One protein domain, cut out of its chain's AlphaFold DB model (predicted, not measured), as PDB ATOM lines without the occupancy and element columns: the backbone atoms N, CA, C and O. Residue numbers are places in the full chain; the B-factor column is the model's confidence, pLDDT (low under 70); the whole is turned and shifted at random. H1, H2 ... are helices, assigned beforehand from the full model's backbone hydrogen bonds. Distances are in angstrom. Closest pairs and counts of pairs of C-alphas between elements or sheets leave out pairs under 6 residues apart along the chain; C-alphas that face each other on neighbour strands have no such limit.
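This is residues 63 to 138 of the 259 residues of the protein "HTH_17 domain-containing protein" of Methyloceanibacter marginalis (UniProt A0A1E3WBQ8). Two long helices, H3 and H4, run side by side as a hairpin, and a shorter hairpin of H1 and H2 packs crosswise over one side of it. The printed part has 76 residues, with four named helices in the order H1, H2, H3, H4 and no named strand: all helix. It is compact, with a radius of gyration of the C-alphas of 11.8 A, and spans 35 by 19 by 15 A.

H3, residues 93 to 112, is 28.2 A long from first to last C-alpha. H4, residues 118 to 137, is 28.4 A long and ends with C-alpha 137 at (5.699, -16.671, 49.482). H1, residues 63 to 72, 14.1 A, begins with C-alpha 63 at (6.454, -26.235, 26.458). H2, residues 76 to 90, is 20.5 A long.

The hairpin H3 and H4 has a shallow tilt of 12 degrees; residues 104 to 111 of H3 alone touch H4, the closest C-alphas being Ile 107 and Glu 121, 6.7 A. H2 touches H4, residues 126 to 135 alone, at a steep tilt of 60 degrees, closest at the C-alphas of Pro 76 and Ala 127, 4.1 A. In the four helices every O i to N i+4 pair is within hydrogen-bond range.

The C-alphas of Ala 113 and Glu 138, the two farthest apart, are 36.9 A apart. The printed part has no cut, the three links are tight, and no printed residue is under 70 in pLDDT.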
ATOM      1  N   PRO A  63       6.177 -26.879  25.172       89.62
ATOM      2  CA  PRO A  63       6.454 -26.235  26.458       89.62
ATOM      3  C   PRO A  63       7.946 -26.062  26.755       89.62
ATOM      4  O   PRO A  63       8.338 -25.054  27.334       89.62
ATOM      5  N   LEU A  64       8.790 -27.003  26.315       90.81
ATOM      6  CA  LEU A  64      10.235 -26.940  26.535       90.81
ATOM      7  C   LEU A  64      10.863 -25.705  25.874       90.81
ATOM      8  O   LEU A  64      11.659 -25.024  26.512       90.81
ATOM      9  N   ALA A  65      10.487 -25.402  24.628       89.50
ATOM     10  CA  ALA A  65      10.982 -24.221  23.917       89.50
ATOM     11  C   ALA A  65      10.555 -22.926  24.607       89.50
ATOM     12  O   ALA A  65      11.381 -22.061  24.868       89.50
ATOM     13  N   ALA A  66       9.271 -22.830  24.968       93.25
ATOM     14  CA  ALA A  66       8.735 -21.651  25.639       93.25
ATOM     15  C   ALA A  66       9.424 -21.403  26.990       93.25
ATOM     16  O   ALA A  66       9.782 -20.268  27.309       93.25
ATOM     17  N   TRP A  67       9.649 -22.462  27.770       96.94
ATOM     18  CA  TRP A  67      10.369 -22.366  29.034       96.94
ATOM     19  C   TRP A  67      11.833 -21.994  28.846       96.94
ATOM     20  O   TRP A  67      12.327 -21.127  29.566       96.94
ATOM     21  N   PHE A  68      12.508 -22.611  27.878       93.88
ATOM     22  CA  PHE A  68      13.884 -22.277  27.537       93.88
ATOM     23  C   PHE A  68      14.011 -20.787  27.189       93.88
ATOM     24  O   PHE A  68      14.779 -20.077  27.833       93.88
ATOM     25  N   ASP A  69      13.190 -20.289  26.263       92.56
ATOM     26  CA  ASP A  69      13.213 -18.891  25.828       92.56
ATOM     27  C   ASP A  69      12.987 -17.919  26.992       92.56
ATOM     28  O   ASP A  69      13.712 -16.934  27.137       92.56
ATOM     29  N   VAL A  70      12.004 -18.198  27.857       97.38
ATOM     30  CA  VAL A  70      11.705 -17.341  29.011       97.38
ATOM     31  C   VAL A  70      12.835 -17.369  30.040       97.38
ATOM     32  O   VAL A  70      13.218 -16.308  30.538       97.38
ATOM     33  N   LEU A  71      13.394 -18.538  30.356       96.88
ATOM     34  CA  LEU A  71      14.504 -18.663  31.306       96.88
ATOM     35  C   LEU A  71      15.758 -17.941  30.803       96.88
ATOM     36  O   LEU A  71      16.393 -17.216  31.570       96.88
ATOM     37  N   MET A  72      16.056 -18.047  29.506       92.56
ATOM     38  CA  MET A  72      17.198 -17.378  28.875       92.56
ATOM     39  C   MET A  72      17.084 -15.848  28.863       92.56
ATOM     40  O   MET A  72      18.078 -15.161  28.638       92.56
ATOM     41  N   THR A  73      15.913 -15.276  29.172       94.50
ATOM     42  CA  THR A  73      15.810 -13.825  29.396       94.50
ATOM     43  C   THR A  73      16.524 -13.356  30.665       94.50
ATOM     44  O   THR A  73      16.824 -12.167  30.772       94.50
ATOM     45  N   GLY A  74      16.746 -14.246  31.644       94.44
ATOM     46  CA  GLY A  74      17.292 -13.893  32.958       94.44
ATOM     47  C   GLY A  74      16.423 -12.914  33.761       94.44
ATOM     48  O   GLY A  74      16.893 -12.327  34.736       94.44
ATOM     49  N   ASP A  75      15.165 -12.705  33.358       97.38
ATOM     50  CA  ASP A  75      14.259 -11.727  33.957       97.38
ATOM     51  C   ASP A  75      13.281 -12.420  34.927       97.38
ATOM     52  O   ASP A  75      12.357 -13.114  34.484       97.38
ATOM     53  N   PRO A  76      13.423 -12.231  36.255       98.00
ATOM     54  CA  PRO A  76      12.572 -12.904  37.232       98.00
ATOM     55  C   PRO A  76      11.089 -12.530  37.104       98.00
ATOM     56  O   PRO A  76      10.236 -13.341  37.459       98.00
ATOM     57  N   ALA A  77      10.745 -11.345  36.585       98.25
ATOM     58  CA  ALA A  77       9.350 -10.955  36.396       98.25
ATOM     59  C   ALA A  77       8.706 -11.731  35.237       98.25
ATOM     60  O   ALA A  77       7.575 -12.206  35.366       98.25
ATOM     61  N   LYS A  78       9.441 -11.924  34.132       98.31
ATOM     62  CA  LYS A  78       8.984 -12.751  33.001       98.31
ATOM     63  C   LYS A  78       8.874 -14.220  33.391       98.31
ATOM     64  O   LYS A  78       7.861 -14.847  33.090       98.31
ATOM     65  N   VAL A  79       9.867 -14.745  34.112       98.62
ATOM     66  CA  VAL A  79       9.838 -16.129  34.609       98.62
ATOM     67  C   VAL A  79       8.662 -16.336  35.568       98.62
ATOM     68  O   VAL A  79       7.942 -17.323  35.444       98.62
ATOM     69  N   LYS A  80       8.393 -15.382  36.468       98.50
ATOM     70  CA  LYS A  80       7.226 -15.436  37.363       98.50
ATOM     71  C   LYS A  80       5.906 -15.451  36.591       98.50
ATOM     72  O   LYS A  80       5.033 -16.262  36.891       98.50
ATOM     73  N   ALA A  81       5.757 -14.583  35.591       98.38
ATOM     74  CA  ALA A  81       4.560 -14.557  34.756       98.38
ATOM     75  C   ALA A  81       4.346 -15.897  34.027       98.38
ATOM     76  O   ALA A  81       3.225 -16.406  34.004       98.38
ATOM     77  N   ALA A  82       5.416 -16.502  33.500       98.38
ATOM     78  CA  ALA A  82       5.359 -17.819  32.868       98.38
ATOM     79  C   ALA A  82       5.010 -18.943  33.859       98.38
ATOM     80  O   ALA A  82       4.190 -19.797  33.530       98.38
ATOM     81  N   LEU A  83       5.549 -18.909  35.085       98.38
ATOM     82  CA  LEU A  83       5.199 -19.848  36.163       98.38
ATOM     83  C   LEU A  83       3.704 -19.815  36.468       98.38
ATOM     84  O   LEU A  83       3.059 -20.860  36.484       98.38
ATOM     85  N   ILE A  84       3.138 -18.621  36.647       98.06
ATOM     86  CA  ILE A  84       1.706 -18.454  36.917       98.06
ATOM     87  C   ILE A  84       0.866 -18.933  35.724       98.06
ATOM     88  O   ILE A  84      -0.125 -19.636  35.917       98.06
ATOM     89  N   ALA A  85       1.263 -18.591  34.496       97.75
ATOM     90  CA  ALA A  85       0.543 -18.991  33.291       97.75
ATOM     91  C   ALA A  85       0.562 -20.514  33.073       97.75
ATOM     92  O   ALA A  85      -0.488 -21.093  32.794       97.75
ATOM     93  N   SER A  86       1.718 -21.172  33.236       97.44
ATOM     94  CA  SER A  86       1.817 -22.638  33.171       97.44
ATOM     95  C   SER A  86       0.974 -23.267  34.276       97.44
ATOM     96  O   SER A  86       0.138 -24.111  33.982       97.44
ATOM     97  N   ARG A  87       1.062 -22.769  35.517       97.19
ATOM     98  CA  ARG A  87       0.262 -23.271  36.643       97.19
ATOM     99  C   ARG A  87      -1.249 -23.192  36.398       97.19
ATOM    100  O   ARG A  87      -1.997 -24.046  36.876       97.19
ATOM    101  N   GLN A  88      -1.728 -22.170  35.691       96.88
ATOM    102  CA  GLN A  88      -3.140 -22.052  35.305       96.88
ATOM    103  C   GLN A  88      -3.545 -23.072  34.233       96.88
ATOM    104  O   GLN A  88      -4.683 -23.531  34.239       96.88
ATOM    105  N   GLN A  89      -2.628 -23.427  33.332       96.12
ATOM    106  CA  GLN A  89      -2.866 -24.396  32.259       96.12
ATOM    107  C   GLN A  89      -2.777 -25.843  32.757       96.12
ATOM    108  O   GLN A  89      -3.608 -26.669  32.390       96.12
ATOM    109  N   THR A  90      -1.789 -26.145  33.600       95.56
ATOM    110  CA  THR A  90      -1.528 -27.488  34.132       95.56
ATOM    111  C   THR A  90      -2.429 -27.844  35.314       95.56
ATOM    112  O   THR A  90      -2.728 -29.014  35.533       95.56
ATOM    113  N   GLY A  91      -2.880 -26.843  36.076       96.56
ATOM    114  CA  GLY A  91      -3.776 -27.009  37.219       96.56
ATOM    115  C   GLY A  91      -3.085 -27.259  38.566       96.56
ATOM    116  O   GLY A  91      -3.751 -27.109  39.593       96.56
ATOM    117  N   ALA A  92      -1.780 -27.549  38.591       96.69
ATOM    118  CA  ALA A  92      -0.997 -27.788  39.808       96.69
ATOM    119  C   ALA A  92       0.491 -27.426  39.622       96.69
ATOM    120  O   ALA A  92       1.010 -27.371  38.505       96.69
ATOM    121  N   TRP A  93       1.177 -27.092  40.722       97.88
ATOM    122  CA  TRP A  93       2.577 -26.650  40.673       97.88
ATOM    123  C   TRP A  93       3.535 -27.794  40.363       97.88
ATOM    124  O   TRP A  93       4.601 -27.540  39.812       97.88
ATOM    125  N   ALA A  94       3.159 -29.035  40.675       98.00
ATOM    126  CA  ALA A  94       3.968 -30.218  40.405       98.00
ATOM    127  C   ALA A  94       4.216 -30.416  38.900       98.00
ATOM    128  O   ALA A  94       5.355 -30.557  38.468       98.00
ATOM    129  N   GLU A  95       3.164 -30.330  38.089       97.62
ATOM    130  CA  GLU A  95       3.218 -30.402  36.629       97.62
ATOM    131  C   GLU A  95       4.074 -29.278  36.043       97.62
ATOM    132  O   GLU A  95       4.954 -29.528  35.222       97.62
ATOM    133  N   THR A  96       3.838 -28.039  36.484       97.94
ATOM    134  CA  THR A  96       4.617 -26.876  36.044       97.94
ATOM    135  C   THR A  96       6.089 -27.018  36.423       97.94
ATOM    136  O   THR A  96       6.967 -26.715  35.620       97.94
ATOM    137  N   ALA A  97       6.385 -27.511  37.625       97.94
ATOM    138  CA  ALA A  97       7.749 -27.748  38.070       97.94
ATOM    139  C   ALA A  97       8.461 -28.819  37.226       97.94
ATOM    140  O   ALA A  97       9.628 -28.627  36.891       97.94
ATOM    141  N   ASP A  98       7.775 -29.892  36.815       97.06
ATOM    142  CA  ASP A  98       8.340 -30.906  35.910       97.06
ATOM    143  C   ASP A  98       8.631 -30.343  34.498       97.06
ATOM    144  O   ASP A  98       9.668 -30.657  33.898       97.06
ATOM    145  N   GLU A  99       7.769 -29.463  33.968       95.81
ATOM    146  CA  GLU A  99       8.031 -28.754  32.703       95.81
ATOM    147  C   GLU A  99       9.287 -27.876  32.801       95.81
ATOM    148  O   GLU A  99      10.181 -27.948  31.951       95.81
ATOM    149  N   VAL A 100       9.382 -27.077  33.867       96.81
ATOM    150  CA  VAL A 100      10.521 -26.186  34.114       96.81
ATOM    151  C   VAL A 100      11.806 -26.987  34.335       96.81
ATOM    152  O   VAL A 100      12.858 -26.619  33.810       96.81
ATOM    153  N   ALA A 101      11.739 -28.112  35.052       94.50
ATOM    154  CA  ALA A 101      12.873 -29.009  35.272       94.50
ATOM    155  C   ALA A 101      13.475 -29.519  33.959       94.50
ATOM    156  O   ALA A 101      14.699 -29.578  33.813       94.50
ATOM    157  N   SER A 102      12.625 -29.817  32.975       93.06
ATOM    158  CA  SER A 102      13.063 -30.222  31.637       93.06
ATOM    159  C   SER A 102      13.841 -29.110  30.921       93.06
ATOM    160  O   SER A 102      14.852 -29.391  30.272       93.06
ATOM    161  N   ALA A 103      13.419 -27.850  31.075       94.38
ATOM    162  CA  ALA A 103      14.107 -26.693  30.502       94.38
ATOM    163  C   ALA A 103      15.434 -26.378  31.206       94.38
ATOM    164  O   ALA A 103      16.425 -26.102  30.533       94.38
ATOM    165  N   ILE A 104      15.503 -26.506  32.535       92.06
ATOM    166  CA  ILE A 104      16.766 -26.389  33.289       92.06
ATOM    167  C   ILE A 104      17.771 -27.441  32.810       92.06
ATOM    168  O   ILE A 104      18.934 -27.127  32.562       92.06
ATOM    169  N   ALA A 105      17.325 -28.691  32.653       89.44
ATOM    170  CA  ALA A 105      18.181 -29.764  32.162       89.44
ATOM    171  C   ALA A 105      18.694 -29.480  30.739       89.44
ATOM    172  O   ALA A 105      19.829 -29.824  30.418       89.44
ATOM    173  N   GLU A 106      17.885 -28.837  29.892       89.88
ATOM    174  CA  GLU A 106      18.308 -28.394  28.560       89.88
ATOM    175  C   GLU A 106      19.330 -27.251  28.613       89.88
ATOM    176  O   GLU A 106      20.342 -27.327  27.922       89.88
ATOM    177  N   ILE A 107      19.137 -26.242  29.471       89.44
ATOM    178  CA  ILE A 107      20.134 -25.177  29.688       89.44
ATOM    179  C   ILE A 107      21.468 -25.782  30.142       89.44
ATOM    180  O   ILE A 107      22.518 -25.421  29.609       89.44
ATOM    181  N   GLY A 108      21.430 -26.753  31.063       85.44
ATOM    182  CA  GLY A 108      22.609 -27.502  31.501       85.44
ATOM    183  C   GLY A 108      23.301 -28.234  30.347       85.44
ATOM    184  O   GLY A 108      24.505 -28.071  30.156       85.44
ATOM    185  N   ARG A 109      22.542 -28.957  29.510       85.19
ATOM    186  CA  ARG A 109      23.079 -29.617  28.304       85.19
ATOM    187  C   ARG A 109      23.724 -28.624  27.337       85.19
ATOM    188  O   ARG A 109      24.805 -28.896  26.822       85.19
ATOM    189  N   GLN A 110      23.095 -27.476  27.092       82.19
ATOM    190  CA  GLN A 110      23.649 -26.448  26.208       82.19
ATOM    191  C   GLN A 110      24.903 -25.797  26.792       82.19
ATOM    192  O   GLN A 110      25.828 -25.476  26.046       82.19
ATOM    193  N   TRP A 111      24.978 -25.635  28.111       81.12
ATOM    194  CA  TRP A 111      26.180 -25.156  28.787       81.12
ATOM    195  C   TRP A 111      27.337 -26.160  28.663       81.12
ATOM    196  O   TRP A 111      28.435 -25.777  28.250       81.12
ATOM    197  N   GLU A 112      27.085 -27.450  28.908       72.38
ATOM    198  CA  GLU A 112      28.065 -28.530  28.702       72.38
ATOM    199  C   GLU A 112      28.523 -28.627  27.239       72.38
ATOM    200  O   GLU A 112      29.683 -28.935  26.953       72.38
ATOM    201  N   ALA A 113      27.620 -28.331  26.303       72.56
ATOM    202  CA  ALA A 113      27.884 -28.256  24.871       72.56
ATOM    203  C   ALA A 113      28.518 -26.927  24.416       72.56
ATOM    204  O   ALA A 113      28.764 -26.747  23.223       72.56
ATOM    205  N   GLY A 114      28.764 -25.980  25.325       70.31
ATOM    206  CA  GLY A 114      29.329 -24.668  25.005       70.31
ATOM    207  C   GLY A 114      28.398 -23.717  24.233       70.31
ATOM    208  O   GLY A 114      28.824 -22.630  23.840       70.31
ATOM    209  N   ALA A 115      27.138 -24.091  24.023       71.94
ATOM    210  CA  ALA A 115      26.123 -23.265  23.375       71.94
ATOM    211  C   ALA A 115      25.507 -22.217  24.324       71.94
ATOM    212  O   ALA A 115      24.983 -21.214  23.857       71.94
ATOM    213  N   CYS A 116      25.633 -22.416  25.640       75.62
ATOM    214  CA  CYS A 116      25.218 -21.477  26.683       75.62
ATOM    215  C   CYS A 116      26.441 -21.004  27.489       75.62
ATOM    216  O   CYS A 116      27.294 -21.800  27.901       75.62
ATOM    217  N   GLN A 117      26.574 -19.695  27.696       79.69
ATOM    218  CA  GLN A 117      27.628 -19.119  28.524       79.69
ATOM    219  C   GLN A 117      27.301 -19.270  30.012       79.69
ATOM    220  O   GLN A 117      26.153 -19.247  30.433       79.69
ATOM    221  N   VAL A 118      28.348 -19.319  30.843       80.12
ATOM    222  CA  VAL A 118      28.217 -19.401  32.311       80.12
ATOM    223  C   VAL A 118      27.301 -18.304  32.876       80.12
ATOM    224  O   VAL A 118      26.493 -18.571  33.755       80.12
ATOM    225  N   PHE A 119      27.398 -17.066  32.370       83.38
ATOM    226  CA  PHE A 119      26.565 -15.970  32.874       83.38
ATOM    227  C   PHE A 119      25.085 -16.116  32.485       83.38
ATOM    228  O   PHE A 119      24.232 -15.618  33.213       83.38
ATOM    229  N   GLU A 120      24.787 -16.769  31.358       83.06
ATOM    230  CA  GLU A 120      23.418 -16.995  30.885       83.06
ATOM    231  C   GLU A 120      22.736 -18.057  31.748       83.06
ATOM    232  O   GLU A 120      21.626 -17.836  32.223       83.06
ATOM    233  N   GLU A 121      23.444 -19.149  32.050       88.94
ATOM    234  CA  GLU A 121      22.979 -20.160  33.006       88.94
ATOM    235  C   GLU A 121      22.743 -19.541  34.390       88.94
ATOM    236  O   GLU A 121      21.655 -19.678  34.943       88.94
ATOM    237  N   HIS A 122      23.712 -18.782  34.919       90.50
ATOM    238  CA  HIS A 122      23.564 -18.137  36.226       90.50
ATOM    239  C   HIS A 122      22.379 -17.167  36.261       90.50
ATOM    240  O   HIS A 122      21.641 -17.133  37.248       90.50
ATOM    241  N   ALA A 123      22.176 -16.384  35.196       93.25
ATOM    242  CA  ALA A 123      21.046 -15.469  35.090       93.25
ATOM    243  C   ALA A 123      19.708 -16.223  35.056       93.25
ATOM    244  O   ALA A 123      18.787 -15.843  35.779       93.25
ATOM    245  N   ALA A 124      19.611 -17.308  34.282       95.12
ATOM    246  CA  ALA A 124      18.420 -18.150  34.213       95.12
ATOM    247  C   ALA A 124      18.097 -18.807  35.568       95.12
ATOM    248  O   ALA A 124      16.969 -18.704  36.061       95.12
ATOM    249  N   THR A 125      19.096 -19.418  36.209       93.81
ATOM    250  CA  THR A 125      18.972 -20.064  37.525       93.81
ATOM    251  C   THR A 125      18.554 -19.066  38.610       93.81
ATOM    252  O   THR A 125      17.642 -19.340  39.396       93.81
ATOM    253  N   GLU A 126      19.166 -17.880  38.650       96.69
ATOM    254  CA  GLU A 126      18.821 -16.829  39.614       96.69
ATOM    255  C   GLU A 126      17.411 -16.268  39.376       96.69
ATOM    256  O   GLU A 126      16.654 -16.072  40.334       96.69
ATOM    257  N   ALA A 127      17.043 -16.026  38.114       98.12
ATOM    258  CA  ALA A 127      15.722 -15.530  37.746       98.12
ATOM    259  C   ALA A 127      14.626 -16.504  38.186       98.12
ATOM    260  O   ALA A 127      13.653 -16.091  38.822       98.12
ATOM    261  N   LEU A 128      14.821 -17.800  37.924       98.12
ATOM    262  CA  LEU A 128      13.886 -18.830  38.347       98.12
ATOM    263  C   LEU A 128      13.817 -18.974  39.866       98.12
ATOM    264  O   LEU A 128      12.709 -19.029  40.397       98.12
ATOM    265  N   ARG A 129      14.948 -18.972  40.586       96.44
ATOM    266  CA  ARG A 129      14.926 -19.059  42.057       96.44
ATOM    267  C   ARG A 129      14.099 -17.926  42.668       96.44
ATOM    268  O   ARG A 129      13.268 -18.174  43.537       96.44
ATOM    269  N   ARG A 130      14.295 -16.686  42.202       97.00
ATOM    270  CA  ARG A 130      13.532 -15.517  42.680       97.00
ATOM    271  C   ARG A 130      12.052 -15.612  42.332       97.00
ATOM    272  O   ARG A 130      11.210 -15.297  43.171       97.00
ATOM    273  N   ALA A 131      11.740 -16.027  41.108       98.25
ATOM    274  CA  ALA A 131      10.368 -16.174  40.649       98.25
ATOM    275  C   ALA A 131       9.617 -17.250  41.451       98.25
ATOM    276  O   ALA A 131       8.519 -16.987  41.939       98.25
ATOM    277  N   ALA A 132      10.236 -18.416  41.654       97.50
ATOM    278  CA  ALA A 132       9.683 -19.507  42.449       97.50
ATOM    279  C   ALA A 132       9.477 -19.095  43.913       97.50
ATOM    280  O   ALA A 132       8.367 -19.214  44.421       97.50
ATOM    281  N   ALA A 133      10.487 -18.502  44.559       94.31
ATOM    282  CA  ALA A 133      10.357 -18.015  45.933       94.31
ATOM    283  C   ALA A 133       9.248 -16.955  46.073       94.31
ATOM    284  O   ALA A 133       8.497 -16.955  47.047       94.31
ATOM    285  N   SER A 134       9.095 -16.068  45.080       96.38
ATOM    286  CA  SER A 134       8.009 -15.084  45.077       96.38
ATOM    287  C   SER A 134       6.631 -15.733  44.956       96.38
ATOM    288  O   SER A 134       5.713 -15.281  45.630       96.38
ATOM    289  N   CYS A 135       6.473 -16.753  44.112       97.31
ATOM    290  CA  CYS A 135       5.214 -17.487  43.983       97.31
ATOM    291  C   CYS A 135       4.898 -18.298  45.252       97.31
ATOM    292  O   CYS A 135       3.757 -18.290  45.702       97.31
ATOM    293  N   ALA A 136       5.895 -18.953  45.855       95.06
ATOM    294  CA  ALA A 136       5.728 -19.703  47.101       95.06
ATOM    295  C   ALA A 136       5.320 -18.787  48.264       95.06
ATOM    296  O   ALA A 136       4.370 -19.088  48.981       95.06
ATOM    297  N   GLY A 137       5.973 -17.627  48.404       91.94
ATOM    298  CA  GLY A 137       5.699 -16.671  49.482       91.94
ATOM    299  C   GLY A 137       4.320 -16.000  49.431       91.94
ATOM    300  O   GLY A 137       3.890 -15.415  50.423       91.94
ATOM    301  N   GLU A 138       3.615 -16.074  48.300       93.75
ATOM    302  CA  GLU A 138       2.234 -15.586  48.166       93.75
ATOM    303  C   GLU A 138       1.193 -16.613  48.644       93.75
ATOM    304  O   GLU A 138       0.036 -16.253  48.892       93.75
TER     305      GLU A 138